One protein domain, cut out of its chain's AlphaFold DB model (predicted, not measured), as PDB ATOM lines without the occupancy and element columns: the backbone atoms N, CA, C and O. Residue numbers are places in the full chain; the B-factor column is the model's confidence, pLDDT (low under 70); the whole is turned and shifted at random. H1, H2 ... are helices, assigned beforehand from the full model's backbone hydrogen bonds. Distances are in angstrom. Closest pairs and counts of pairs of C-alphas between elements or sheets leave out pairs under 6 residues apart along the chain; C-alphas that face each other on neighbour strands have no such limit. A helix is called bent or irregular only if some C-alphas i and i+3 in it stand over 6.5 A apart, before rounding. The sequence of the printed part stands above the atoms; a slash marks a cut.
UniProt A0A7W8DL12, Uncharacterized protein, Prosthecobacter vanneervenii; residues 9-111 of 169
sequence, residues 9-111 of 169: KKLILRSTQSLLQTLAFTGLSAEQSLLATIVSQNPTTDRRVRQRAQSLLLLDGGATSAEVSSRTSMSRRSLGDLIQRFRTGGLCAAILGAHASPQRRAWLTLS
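Overview. This is residues 9 to 111 of the 169 residues of an uncharacterized protein of Prosthecobacter vanneervenii (UniProt A0A7W8DL12). H3 and H5 cross nearly at right angles in the core, H2 and H4 pack on H3, and H6 packs on H5 at the end away from H1, whose residues 9 to 17 stick out. The printed part has 103 residues with six named helices, H1 to H6, and no named strand: all helix. It is compact, radius of gyration of the C-alphas 13.6 A, spanning 46 by 24 by 24 A.

Arrangement. H5, residues 76 to 96, is irregular, C-alphas 88 and 91 being 9.5 A apart. H3, residues 47 to 60, touches it with 49 to 55 alone, about perpendicular at 87 degrees; closest C-alphas, Arg 52 and Ile 95, 5.5 A. H2, residues 30 to 41, and H3 form a hairpin; closest C-alphas, Ser 40 and Arg 50, 4.3 A. O i to N i+4 pairs within hydrogen-bond range number 14 of 17 in H5.

Along the chain. H1, residues 9 to 23, begins at C-alpha (227.594, 153.162, 158.651) and measures 20.8 A. H4 is residues 65 to 72; H6, residues 102 to 109, ends at C-alpha (200.674, 175.412, 185.077).

Size, cuts and confidence. The printed part has no cut. pLDDT is under 70 at residues 9 to 26 and 98 to 111.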
ATOM      1  N   LYS A   9     229.042 153.413 158.505       66.25
ATOM      2  CA  LYS A   9     227.594 153.162 158.651       66.25
ATOM      3  C   LYS A   9     227.056 153.623 160.007       66.25
ATOM      4  O   LYS A   9     225.994 154.236 160.055       66.25
ATOM      5  N   LYS A  10     227.789 153.384 161.103       66.81
ATOM      6  CA  LYS A  10     227.418 153.886 162.442       66.81
ATOM      7  C   LYS A  10     227.459 155.413 162.518       66.81
ATOM      8  O   LYS A  10     226.615 155.997 163.194       66.81
ATOM      9  N   LEU A  11     228.412 156.056 161.842       65.19
ATOM     10  CA  LEU A  11     228.518 157.514 161.795       65.19
ATOM     11  C   LEU A  11     227.337 158.133 161.033       65.19
ATOM     12  O   LEU A  11     226.703 159.059 161.535       65.19
ATOM     13  N   ILE A  12     226.997 157.564 159.872       65.81
ATOM     14  CA  ILE A  12     225.856 157.993 159.055       65.81
ATOM     15  C   ILE A  12     224.551 157.793 159.829       65.81
ATOM     16  O   ILE A  12     223.774 158.736 159.930       65.81
ATOM     17  N   LEU A  13     224.350 156.629 160.462       63.38
ATOM     18  CA  LEU A  13     223.155 156.374 161.275       63.38
ATOM     19  C   LEU A  13     223.016 157.361 162.439       63.38
ATOM     20  O   LEU A  13     221.926 157.843 162.713       63.38
ATOM     21  N   ARG A  14     224.111 157.685 163.134       59.47
ATOM     22  CA  ARG A  14     224.075 158.661 164.237       59.47
ATOM     23  C   ARG A  14     223.790 160.075 163.739       59.47
ATOM     24  O   ARG A  14     223.091 160.823 164.417       59.47
ATOM     25  N   SER A  15     224.323 160.436 162.574       55.81
ATOM     26  CA  SER A  15     224.096 161.743 161.958       55.81
ATOM     27  C   SER A  15     222.639 161.901 161.516       55.81
ATOM     28  O   SER A  15     221.988 162.880 161.881       55.81
ATOM     29  N   THR A  16     222.073 160.892 160.846       55.75
ATOM     30  CA  THR A  16     220.663 160.911 160.435       55.75
ATOM     31  C   THR A  16     219.717 160.881 161.630       55.75
ATOM     32  O   THR A  16     218.722 161.591 161.628       55.75
ATOM     33  N   GLN A  17     220.040 160.148 162.696       59.69
ATOM     34  CA  GLN A  17     219.217 160.118 163.909       59.69
ATOM     35  C   GLN A  17     219.223 161.465 164.655       59.69
ATOM     36  O   GLN A  17     218.191 161.881 165.174       59.69
ATOM     37  N   SER A  18     220.357 162.174 164.646       52.66
ATOM     38  CA  SER A  18     220.470 163.542 165.172       52.66
ATOM     39  C   SER A  18     219.619 164.526 164.358       52.66
ATOM     40  O   SER A  18     218.912 165.341 164.941       52.66
ATOM     41  N   LEU A  19     219.646 164.415 163.025       54.06
ATOM     42  CA  LEU A  19     218.848 165.251 162.119       54.06
ATOM     43  C   LEU A  19     217.346 164.967 162.241       54.06
ATOM     44  O   LEU A  19     216.541 165.894 162.296       54.06
ATOM     45  N   LEU A  20     216.958 163.695 162.350       51.78
ATOM     46  CA  LEU A  20     215.560 163.293 162.524       51.78
ATOM     47  C   LEU A  20     214.986 163.752 163.867       51.78
ATOM     48  O   LEU A  20     213.807 164.078 163.941       51.78
ATOM     49  N   GLN A  21     215.798 163.814 164.927       56.53
ATOM     50  CA  GLN A  21     215.352 164.368 166.209       56.53
ATOM     51  C   GLN A  21     215.096 165.877 166.135       56.53
ATOM     52  O   GLN A  21     214.139 166.342 166.751       56.53
ATOM     53  N   THR A  22     215.893 166.623 165.362       50.06
ATOM     54  CA  THR A  22     215.648 168.050 165.091       50.06
ATOM     55  C   THR A  22     214.381 168.248 164.257       50.06
ATOM     56  O   THR A  22     213.556 169.082 164.604       50.06
ATOM     57  N   LEU A  23     214.162 167.420 163.228       49.44
ATOM     58  CA  LEU A  23     212.951 167.473 162.394       49.44
ATOM     59  C   LEU A  23     211.673 167.017 163.120       49.44
ATOM     60  O   LEU A  23     210.571 167.312 162.669       49.44
ATOM     61  N   ALA A  24     211.801 166.293 164.235       50.34
ATOM     62  CA  ALA A  24     210.674 165.823 165.039       50.34
ATOM     63  C   ALA A  24     210.269 166.789 166.167       50.34
ATOM     64  O   ALA A  24     209.318 166.493 166.898       50.34
ATOM     65  N   PHE A  25     210.978 167.911 166.352       63.22
ATOM     66  CA  PHE A  25     210.523 168.961 167.257       63.22
ATOM     67  C   PHE A  25     209.363 169.703 166.587       63.22
ATOM     68  O   PHE A  25     209.543 170.391 165.592       63.22
ATOM     69  N   THR A  26     208.153 169.536 167.119       65.19
ATOM     70  CA  THR A  26     206.913 170.067 166.527       65.19
ATOM     71  C   THR A  26     206.721 171.575 166.736       65.19
ATOM     72  O   THR A  26     205.617 172.068 166.532       65.19
ATOM     73  N   GLY A  27     207.765 172.285 167.169       73.44
ATOM     74  CA  GLY A  27     207.698 173.688 167.569       73.44
ATOM     75  C   GLY A  27     207.071 173.899 168.950       73.44
ATOM     76  O   GLY A  27     206.437 173.004 169.529       73.44
ATOM     77  N   LEU A  28     207.283 175.095 169.481       82.81
ATOM     78  CA  LEU A  28     206.597 175.660 170.635       82.81
ATOM     79  C   LEU A  28     205.361 176.439 170.154       82.81
ATOM     80  O   LEU A  28     205.346 177.002 169.060       82.81
ATOM     81  N   SER A  29     204.305 176.505 170.969       84.00
ATOM     82  CA  SER A  29     203.247 177.501 170.733       84.00
ATOM     83  C   SER A  29     203.748 178.909 171.072       84.00
ATOM     84  O   SER A  29     204.686 179.060 171.852       84.00
ATOM     85  N   ALA A  30     203.081 179.953 170.569       78.75
ATOM     86  CA  ALA A  30     203.435 181.342 170.885       78.75
ATOM     87  C   ALA A  30     203.504 181.608 172.406       78.75
ATOM     88  O   ALA A  30     204.445 182.235 172.892       78.75
ATOM     89  N   GLU A  31     202.555 181.059 173.171       81.19
ATOM     90  CA  GLU A  31     202.546 181.126 174.638       81.19
ATOM     91  C   GLU A  31     203.753 180.409 175.258       81.19
ATOM     92  O   GLU A  31     204.395 180.920 176.174       81.19
ATOM     93  N   GLN A  32     204.106 179.228 174.747       85.50
ATOM     94  CA  GLN A  32     205.241 178.457 175.249       85.50
ATOM     95  C   GLN A  32     206.577 179.134 174.936       85.50
ATOM     96  O   GLN A  32     207.465 179.126 175.791       85.50
ATOM     97  N   SER A  33     206.715 179.746 173.758       85.75
ATOM     98  CA  SER A  33     207.891 180.540 173.389       85.75
ATOM     99  C   SER A  33     208.010 181.784 174.265       85.75
ATOM    100  O   SER A  33     209.105 182.090 174.740       85.75
ATOM    101  N   LEU A  34     206.898 182.458 174.576       85.06
ATOM    102  CA  LEU A  34     206.893 183.579 175.517       85.06
ATOM    103  C   LEU A  34     207.357 183.140 176.916       85.06
ATOM    104  O   LEU A  34     208.272 183.740 177.483       85.06
ATOM    105  N   LEU A  35     206.792 182.055 177.451       85.25
ATOM    106  CA  LEU A  35     207.178 181.527 178.762       85.25
ATOM    107  C   LEU A  35     208.642 181.080 178.797       85.25
ATOM    108  O   LEU A  35     209.368 181.407 179.736       85.25
ATOM    109  N   ALA A  36     209.106 180.367 177.769       86.62
ATOM    110  CA  ALA A  36     210.504 179.971 177.662       86.62
ATOM    111  C   ALA A  36     211.432 181.194 177.582       86.62
ATOM    112  O   ALA A  36     212.501 181.186 178.196       86.62
ATOM    113  N   THR A  37     211.011 182.263 176.900       89.38
ATOM    114  CA  THR A  37     211.756 183.528 176.822       89.38
ATOM    115  C   THR A  37     211.900 184.157 178.202       89.38
ATOM    116  O   THR A  37     213.030 184.369 178.645       89.38
ATOM    117  N   ILE A  38     210.791 184.338 178.925       87.19
ATOM    118  CA  ILE A  38     210.784 184.889 180.289       87.19
ATOM    119  C   ILE A  38     211.693 184.064 181.212       87.19
ATOM    120  O   ILE A  38     212.547 184.612 181.909       87.19
ATOM    121  N   VAL A  39     211.559 182.734 181.186       87.00
ATOM    122  CA  VAL A  39     212.375 181.825 182.004       87.00
ATOM    123  C   VAL A  39     213.858 181.923 181.639       87.00
ATOM    124  O   VAL A  39     214.703 181.910 182.531       87.00
ATOM    125  N   SER A  40     214.197 182.025 180.352       87.75
ATOM    126  CA  SER A  40     215.592 182.096 179.896       87.75
ATOM    127  C   SER A  40     216.289 183.402 180.286       87.75
ATOM    128  O   SER A  40     217.478 183.382 180.609       87.75
ATOM    129  N   GLN A  41     215.551 184.515 180.300       86.44
ATOM    130  CA  GLN A  41     216.076 185.855 180.568       86.44
ATOM    131  C   GLN A  41     216.101 186.201 182.059       86.44
ATOM    132  O   GLN A  41     216.813 187.119 182.463       86.44
ATOM    133  N   ASN A  42     215.363 185.474 182.900       79.31
ATOM    134  CA  ASN A  42     215.278 185.790 184.319       79.31
ATOM    135  C   ASN A  42     216.596 185.455 185.060       79.31
ATOM    136  O   ASN A  42     216.949 184.277 185.191       79.31
ATOM    137  N   PRO A  43     217.318 186.445 185.624       75.25
ATOM    138  CA  PRO A  43     218.603 186.216 186.283       75.25
ATOM    139  C   PRO A  43     218.498 185.352 187.549       75.25
ATOM    140  O   PRO A  43     219.453 184.649 187.879       75.25
ATOM    141  N   THR A  44     217.340 185.361 188.215       77.81
ATOM    142  CA  THR A  44     217.083 184.624 189.468       77.81
ATOM    143  C   THR A  44     216.755 183.147 189.249       77.81
ATOM    144  O   THR A  44     216.760 182.352 190.187       77.81
ATOM    145  N   THR A  45     216.473 182.755 188.004       77.50
ATOM    146  CA  THR A  45     216.161 181.367 187.664       77.50
ATOM    147  C   THR A  45     217.429 180.518 187.633       77.50
ATOM    148  O   THR A  45     218.469 180.944 187.129       77.50
ATOM    149  N   ASP A  46     217.328 179.284 188.136       85.88
ATOM    150  CA  ASP A  46     218.427 178.316 188.136       85.88
ATOM    151  C   ASP A  46     219.084 178.196 186.750       85.88
ATOM    152  O   ASP A  46     218.411 178.072 185.721       85.88
ATOM    153  N   ARG A  47     220.422 178.183 186.722       86.25
ATOM    154  CA  ARG A  47     221.200 178.177 185.476       86.25
ATOM    155  C   ARG A  47     220.789 177.045 184.532       86.25
ATOM    156  O   ARG A  47     220.714 177.280 183.327       86.25
ATOM    157  N   ARG A  48     220.504 175.841 185.044       89.62
ATOM    158  CA  ARG A  48     220.110 174.692 184.209       89.62
ATOM    159  C   ARG A  48     218.711 174.875 183.638       89.62
ATOM    160  O   ARG A  48     218.465 174.476 182.504       89.62
ATOM    161  N   VAL A  49     217.803 175.468 184.407       89.25
ATOM    162  CA  VAL A  49     216.440 175.791 183.964       89.25
ATOM    163  C   VAL A  49     216.485 176.812 182.825       89.25
ATOM    164  O   VAL A  49     215.876 176.578 181.779       89.25
ATOM    165  N   ARG A  50     217.299 177.869 182.958       90.25
ATOM    166  CA  ARG A  50     217.519 178.851 181.880       90.25
ATOM    167  C   ARG A  50     218.130 178.222 180.634       90.25
ATOM    168  O   ARG A  50     217.625 178.433 179.539       90.25
ATOM    169  N   GLN A  51     219.171 177.403 180.798       92.19
ATOM    170  CA  GLN A  51     219.828 176.709 179.682       92.19
ATOM    171  C   GLN A  51     218.864 175.799 178.914       92.19
ATOM    172  O   GLN A  51     218.922 175.738 177.686       92.19
ATOM    173  N   ARG A  52     217.961 175.102 179.613       93.38
ATOM    174  CA  ARG A  52     216.933 174.267 178.977       93.38
ATOM    175  C   ARG A  52     215.910 175.107 178.221       93.38
ATOM    176  O   ARG A  52     215.593 174.763 177.088       93.38
ATOM    177  N   ALA A  53     215.439 176.208 178.808       90.75
ATOM    178  CA  ALA A  53     214.523 177.130 178.139       90.75
ATOM    179  C   ALA A  53     215.159 177.747 176.879       90.75
ATOM    180  O   ALA A  53     214.575 177.689 175.801       90.75
ATOM    181  N   GLN A  54     216.403 178.217 176.982       93.31
ATOM    182  CA  GLN A  54     217.168 178.742 175.850       93.31
ATOM    183  C   GLN A  54     217.397 177.684 174.760       93.31
ATOM    184  O   GLN A  54     217.293 177.982 173.575       93.31
ATOM    185  N   SER A  55     217.662 176.433 175.148       93.06
ATOM    186  CA  SER A  55     217.816 175.331 174.191       93.06
ATOM    187  C   SER A  55     216.517 175.041 173.434       93.06
ATOM    188  O   SER A  55     216.573 174.770 172.240       93.06
ATOM    189  N   LEU A  56     215.356 175.126 174.094       91.12
ATOM    190  CA  LEU A  56     214.053 174.954 173.439       91.12
ATOM    191  C   LEU A  56     213.751 176.087 172.454       91.12
ATOM    192  O   LEU A  56     213.296 175.801 171.356       91.12
ATOM    193  N   LEU A  57     214.053 177.339 172.811       91.75
ATOM    194  CA  LEU A  57     213.878 178.488 171.911       91.75
ATOM    195  C   LEU A  57     214.760 178.386 170.663       91.75
ATOM    196  O   LEU A  57     214.326 178.710 169.564       91.75
ATOM    197  N   LEU A  58     216.000 177.917 170.818       91.56
ATOM    198  CA  LEU A  58     216.887 177.700 169.677       91.56
ATOM    199  C   LEU A  58     216.362 176.583 168.765       91.56
ATOM    200  O   LEU A  58     216.381 176.743 167.549       91.56
ATOM    201  N   LEU A  59     215.876 175.478 169.340       89.62
ATOM    202  CA  LEU A  59     215.254 174.395 168.569       89.62
ATOM    203  C   LEU A  59     213.987 174.864 167.838       89.62
ATOM    204  O   LEU A  59     213.780 174.480 166.691       89.62
ATOM    205  N   ASP A  60     213.177 175.707 168.479       88.69
ATOM    206  CA  ASP A  60     211.987 176.327 167.885       88.69
ATOM    207  C   ASP A  60     212.347 177.245 166.707       88.69
ATOM    208  O   ASP A  60     211.718 177.194 165.654       88.69
ATOM    209  N   GLY A  61     213.443 177.998 166.833       84.69
ATOM    210  CA  GLY A  61     214.017 178.810 165.757       84.69
ATOM    211  C   GLY A  61     214.720 178.017 164.646       84.69
ATOM    212  O   GLY A  61     215.372 178.621 163.797       84.69
ATOM    213  N   GLY A  62     214.637 176.682 164.650       84.69
ATOM    214  CA  GLY A  62     215.223 175.816 163.623       84.69
ATOM    215  C   GLY A  62     216.718 175.526 163.791       84.69
ATOM    216  O   GLY A  62     217.332 174.960 162.883       84.69
ATOM    217  N   ALA A  63     217.323 175.878 164.931       86.62
ATOM    218  CA  ALA A  63     218.733 175.596 165.180       86.62
ATOM    219  C   ALA A  63     218.999 174.084 165.235       86.62
ATOM    220  O   ALA A  63     218.240 173.295 165.810       86.62
ATOM    221  N   THR A  64     220.136 173.670 164.681       87.75
ATOM    222  CA  THR A  64     220.520 172.252 164.702       87.75
ATOM    223  C   THR A  64     220.936 171.808 166.102       87.75
ATOM    224  O   THR A  64     221.436 172.595 166.903       87.75
ATOM    225  N   SER A  65     220.855 170.507 166.398       84.75
ATOM    226  CA  SER A  65     221.327 169.978 167.688       84.75
ATOM    227  C   SER A  65     222.791 170.329 167.996       84.75
ATOM    228  O   SER A  65     223.163 170.473 169.156       84.75
ATOM    229  N   ALA A  66     223.633 170.444 166.962       86.06
ATOM    230  CA  ALA A  66     225.037 170.818 167.117       86.06
ATOM    231  C   ALA A  66     225.192 172.296 167.508       86.06
ATOM    232  O   ALA A  66     225.981 172.611 168.398       86.06
ATOM    233  N   GLU A  67     224.408 173.172 166.884       88.12
ATOM    234  CA  GLU A  67     224.363 174.605 167.179       88.12
ATOM    235  C   GLU A  67     223.785 174.889 168.568       88.12
ATOM    236  O   GLU A  67     224.317 175.707 169.317       88.12
ATOM    237  N   VAL A  68     222.737 174.165 168.965       91.06
ATOM    238  CA  VAL A  68     222.188 174.270 170.321       91.06
ATOM    239  C   VAL A  68     223.233 173.835 171.346       91.06
ATOM    240  O   VAL A  68     223.479 174.549 172.314       91.06
ATOM    241  N   SER A  69     223.906 172.703 171.111       90.12
ATOM    242  CA  SER A  69     224.967 172.216 171.997       90.12
ATOM    243  C   SER A  69     226.114 173.211 172.172       90.12
ATOM    244  O   SER A  69     226.595 173.372 173.295       90.12
ATOM    245  N   SER A  70     226.555 173.879 171.101       89.94
ATOM    246  CA  SER A  70     227.634 174.868 171.195       89.94
ATOM    247  C   SER A  70     227.194 176.123 171.949       89.94
ATOM    248  O   SER A  70     227.934 176.605 172.805       89.94
ATOM    249  N   ARG A  71     225.971 176.611 171.705       91.00
ATOM    250  CA  ARG A  71     225.457 177.847 172.316       91.00
ATOM    251  C   ARG A  71     225.049 177.700 173.777       91.00
ATOM    252  O   ARG A  71     225.222 178.639 174.546       91.00
ATOM    253  N   THR A  72     224.507 176.550 174.178       90.69
ATOM    254  CA  THR A  72     223.991 176.354 175.549       90.69
ATOM    255  C   THR A  72     224.903 175.506 176.430       90.69
ATOM    256  O   THR A  72     224.604 175.290 177.609       90.69
ATOM    257  N   SER A  73     226.025 175.030 175.876       92.25
ATOM    258  CA  SER A  73     226.942 174.073 176.511       92.25
ATOM    259  C   SER A  73     226.253 172.769 176.948       92.25
ATOM    260  O   SER A  73     226.739 172.066 177.836       92.25
ATOM    261  N   MET A  74     225.107 172.428 176.349       90.94
ATOM    262  CA  MET A  74     224.415 171.169 176.614       90.94
ATOM    263  C   MET A  74     224.973 170.038 175.753       90.94
ATOM    264  O   MET A  74     225.108 170.160 174.537       90.94
ATOM    265  N   SER A  75     225.219 168.880 176.369       90.81
ATOM    266  CA  SER A  75     225.580 167.678 175.614       90.81
ATOM    267  C   SER A  75     224.433 167.234 174.698       90.81
ATOM    268  O   SER A  75     223.258 167.405 175.036       90.81
ATOM    269  N   ARG A  76     224.755 166.577 173.575       86.44
ATOM    270  CA  ARG A  76     223.734 166.012 172.669       86.44
ATOM    271  C   ARG A  76     222.793 165.037 173.379       86.44
ATOM    272  O   ARG A  76     221.607 165.008 173.077       86.44
ATOM    273  N   ARG A  77     223.302 164.270 174.352       88.81
ATOM    274  CA  ARG A  77     222.486 163.357 175.167       88.81
ATOM    275  C   ARG A  77     221.469 164.130 176.004       88.81
ATOM    276  O   ARG A  77     220.288 163.820 175.964       88.81
ATOM    277  N   SER A  78     221.921 165.176 176.693       90.44
ATOM    278  CA  SER A  78     221.053 166.041 177.498       90.44
ATOM    279  C   SER A  78     220.013 166.770 176.647       90.44
ATOM    280  O   SER A  78     218.901 167.000 177.114       90.44
ATOM    281  N   LEU A  79     220.363 167.124 175.408       90.88
ATOM    282  CA  LEU A  79     219.435 167.714 174.448       90.88
ATOM    283  C   LEU A  79     218.386 166.700 173.971       90.88
ATOM    284  O   LEU A  79     217.203 167.024 173.931       90.88
ATOM    285  N   GLY A  80     218.793 165.459 173.695       88.19
ATOM    286  CA  GLY A  80     217.868 164.361 173.398       88.19
ATOM    287  C   GLY A  80     216.893 164.099 174.550       88.19
ATOM    288  O   GLY A  80     215.685 164.019 174.327       88.19
ATOM    289  N   ASP A  81     217.390 164.066 175.788       89.81
ATOM    290  CA  ASP A  81     216.551 163.925 176.985       89.81
ATOM    291  C   ASP A  81     215.580 165.105 177.148       89.81
ATOM    292  O   ASP A  81     214.430 164.913 177.546       89.81
ATOM    293  N   LEU A  82     216.024 166.330 176.844       90.19
ATOM    294  CA  LEU A  82     215.195 167.536 176.895       90.19
ATOM    295  C   LEU A  82     214.032 167.458 175.899       90.19
ATOM    296  O   LEU A  82     212.882 167.664 176.290       90.19
ATOM    297  N   ILE A  83     214.322 167.115 174.641       87.31
ATOM    298  CA  ILE A  83     213.310 166.951 173.588       87.31
ATOM    299  C   ILE A  83     212.336 165.836 173.972       87.31
ATOM    300  O   ILE A  83     211.122 166.006 173.869       87.31
ATOM    301  N   GLN A  84     212.846 164.708 174.474       86.06
ATOM    302  CA  GLN A  84     211.997 163.598 174.890       86.06
ATOM    303  C   GLN A  84     211.046 164.010 176.020       86.06
ATOM    304  O   GLN A  84     209.852 163.726 175.943       86.06
ATOM    305  N   ARG A  85     211.536 164.746 177.025       85.81
ATOM    306  CA  ARG A  85     210.697 165.273 178.116       85.81
ATOM    307  C   ARG A  85     209.639 166.248 177.620       85.81
ATOM    308  O   ARG A  85     208.512 166.200 178.107       85.81
ATOM    309  N   PHE A  86     209.980 167.099 176.657       86.19
ATOM    310  CA  PHE A  86     209.012 167.996 176.032       86.19
ATOM    311  C   PHE A  86     207.892 167.213 175.341       86.19
ATOM    312  O   PHE A  86     206.713 167.511 175.520       86.19
ATOM    313  N   ARG A  87     208.240 166.146 174.615       82.88
ATOM    314  CA  ARG A  87     207.253 165.302 173.927       82.88
ATOM    315  C   ARG A  87     206.326 164.568 174.893       82.88
ATOM    316  O   ARG A  87     205.135 164.461 174.605       82.88
ATOM    317  N   THR A  88     206.856 164.069 176.010       82.31
ATOM    318  CA  THR A  88     206.088 163.264 176.974       82.31
ATOM    319  C   THR A  88     205.308 164.098 177.986       82.31
ATOM    320  O   THR A  88     204.238 163.679 178.407       82.31
ATOM    321  N   GLY A  89     205.838 165.248 178.410       77.06
ATOM    322  CA  GLY A  89     205.291 166.034 179.526       77.06
ATOM    323  C   GLY A  89     205.231 167.542 179.283       77.06
ATOM    324  O   GLY A  89     205.032 168.305 180.229       77.06
ATOM    325  N   GLY A  90     205.425 167.984 178.040       84.69
ATOM    326  CA  GLY A  90     205.320 169.385 177.642       84.69
ATOM    327  C   GLY A  90     206.434 170.281 178.188       84.69
ATOM    328  O   GLY A  90     207.475 169.826 178.674       84.69
ATOM    329  N   LEU A  91     206.192 171.592 178.110       86.12
ATOM    330  CA  LEU A  91     207.158 172.631 178.472       86.12
ATOM    331  C   LEU A  91     207.660 172.492 179.916       86.12
ATOM    332  O   LEU A  91     208.863 172.556 180.165       86.12
ATOM    333  N   CYS A  92     206.758 172.225 180.864       83.88
ATOM    334  CA  CYS A  92     207.100 172.093 182.281       83.88
ATOM    335  C   CYS A  92     208.091 170.954 182.534       83.88
ATOM    336  O   CYS A  92     209.094 171.140 183.229       83.88
ATOM    337  N   ALA A  93     207.836 169.777 181.954       84.12
ATOM    338  CA  ALA A  93     208.708 168.616 182.104       84.12
ATOM    339  C   ALA A  93     210.072 168.838 181.436       84.12
ATOM    340  O   ALA A  93     211.096 168.376 181.947       84.12
ATOM    341  N   ALA A  94     210.093 169.565 180.319       87.06
ATOM    342  CA  ALA A  94     211.319 169.915 179.618       87.06
ATOM    343  C   ALA A  94     212.182 170.885 180.443       87.06
ATOM    344  O   ALA A  94     213.345 170.595 180.724       87.06
ATOM    345  N   ILE A  95     211.596 171.993 180.898       88.25
ATOM    346  CA  ILE A  95     212.295 173.066 181.613       88.25
ATOM    347  C   ILE A  95     212.715 172.611 183.019       88.25
ATOM    348  O   ILE A  95     213.899 172.651 183.375       88.25
ATOM    349  N   LEU A  96     211.778 172.101 183.818       86.00
ATOM    350  CA  LEU A  96     212.035 171.780 185.224       86.00
ATOM    351  C   LEU A  96     212.636 170.379 185.413       86.00
ATOM    352  O   LEU A  96     213.404 170.147 186.349       86.00
ATOM    353  N   GLY A  97     212.386 169.458 184.482       80.81
ATOM    354  CA  GLY A  97     212.817 168.061 184.564       80.81
ATOM    355  C   GLY A  97     211.813 167.148 185.279       80.81
ATOM    356  O   GLY A  97     210.819 167.597 185.842       80.81
ATOM    357  N   ALA A  98     212.098 165.840 185.270       68.06
ATOM    358  CA  ALA A  98     211.176 164.785 185.715       68.06
ATOM    359  C   ALA A  98     210.759 164.865 187.201       68.06
ATOM    360  O   ALA A  98     209.684 164.397 187.567       68.06
ATOM    361  N   HIS A  99     211.577 165.498 188.049       63.56
ATOM    362  CA  HIS A  99     211.363 165.585 189.501       63.56
ATOM    363  C   HIS A  99     211.062 167.004 189.988       63.56
ATOM    364  O   HIS A  99     211.328 167.340 191.138       63.56
ATOM    365  N   ALA A 100     210.524 167.866 189.124       67.38
ATOM    366  CA  ALA A 100     210.080 169.185 189.555       67.38
ATOM    367  C   ALA A 100     209.077 169.059 190.712       67.38
ATOM    368  O   ALA A 100     208.130 168.271 190.601       67.38
ATOM    369  N   SER A 101     209.275 169.817 191.796       67.62
ATOM    370  CA  SER A 101     208.332 169.836 192.916       67.62
ATOM    371  C   SER A 101     206.939 170.266 192.432       67.62
ATOM    372  O   SER A 101     206.845 171.042 191.473       67.62
ATOM    373  N   PRO A 102     205.850 169.802 193.073       66.06
ATOM    374  CA  PRO A 102     204.488 170.191 192.702       66.06
ATOM    375  C   PRO A 102     204.300 171.713 192.638       66.06
ATOM    376  O   PRO A 102     203.679 172.206 191.708       66.06
ATOM    377  N   GLN A 103     204.936 172.461 193.545       60.78
ATOM    378  CA  GLN A 103     204.937 173.932 193.552       60.78
ATOM    379  C   GLN A 103     205.600 174.538 192.307       60.78
ATOM    380  O   GLN A 103     205.050 175.454 191.704       60.78
ATOM    381  N   ARG A 104     206.755 174.011 191.872       65.69
ATOM    382  CA  ARG A 104     207.418 174.488 190.645       65.69
ATOM    383  C   ARG A 104     206.607 174.157 189.395       65.69
ATOM    384  O   ARG A 104     206.606 174.944 188.456       65.69
ATOM    385  N   ARG A 105     205.908 173.015 189.384       63.62
ATOM    386  CA  ARG A 105     204.975 172.669 188.299       63.62
ATOM    387  C   ARG A 105     203.779 173.610 188.295       63.62
ATOM    388  O   ARG A 105     203.506 174.188 187.256       63.62
ATOM    389  N   ALA A 106     203.149 173.825 189.451       58.50
ATOM    390  CA  ALA A 106     202.015 174.729 189.608       58.50
ATOM    391  C   ALA A 106     202.347 176.147 189.130       58.50
ATOM    392  O   ALA A 106     201.538 176.752 188.444       58.50
ATOM    393  N   TRP A 107     203.561 176.642 189.384       60.22
ATOM    394  CA  TRP A 107     203.990 177.955 188.894       60.22
ATOM    395  C   TRP A 107     203.992 178.068 187.356       60.22
ATOM    396  O   TRP A 107     203.638 179.110 186.816       60.22
ATOM    397  N   LEU A 108     204.328 176.990 186.635       60.62
ATOM    398  CA  LEU A 108     204.237 176.951 185.169       60.62
ATOM    399  C   LEU A 108     202.843 176.557 184.652       60.62
ATOM    400  O   LEU A 108     202.490 176.941 183.545       60.62
ATOM    401  N   THR A 109     202.057 175.798 185.421       51.16
ATOM    402  CA  THR A 109     200.674 175.412 185.077       51.16
ATOM    403  C   THR A 109     199.676 176.553 185.293       51.16
ATOM    404  O   THR A 109     198.676 176.623 184.592       51.16
ATOM    405  N   LEU A 110     199.947 177.451 186.244       43.22
ATOM    406  CA  LEU A 110     199.178 178.675 186.492       43.22
ATOM    407  C   LEU A 110     199.612 179.836 185.580       43.22
ATOM    408  O   LEU A 110     198.936 180.859 185.536       43.22
ATOM    409  N   SER A 111     200.716 179.685 184.838       42.28
ATOM    410  CA  SER A 111     200.961 180.514 183.656       42.28
ATOM    411  C   SER A 111     199.926 180.152 182.588       42.28
ATOM    412  O   SER A 111     199.672 178.964 182.397       42.28
TER     413      SER A 111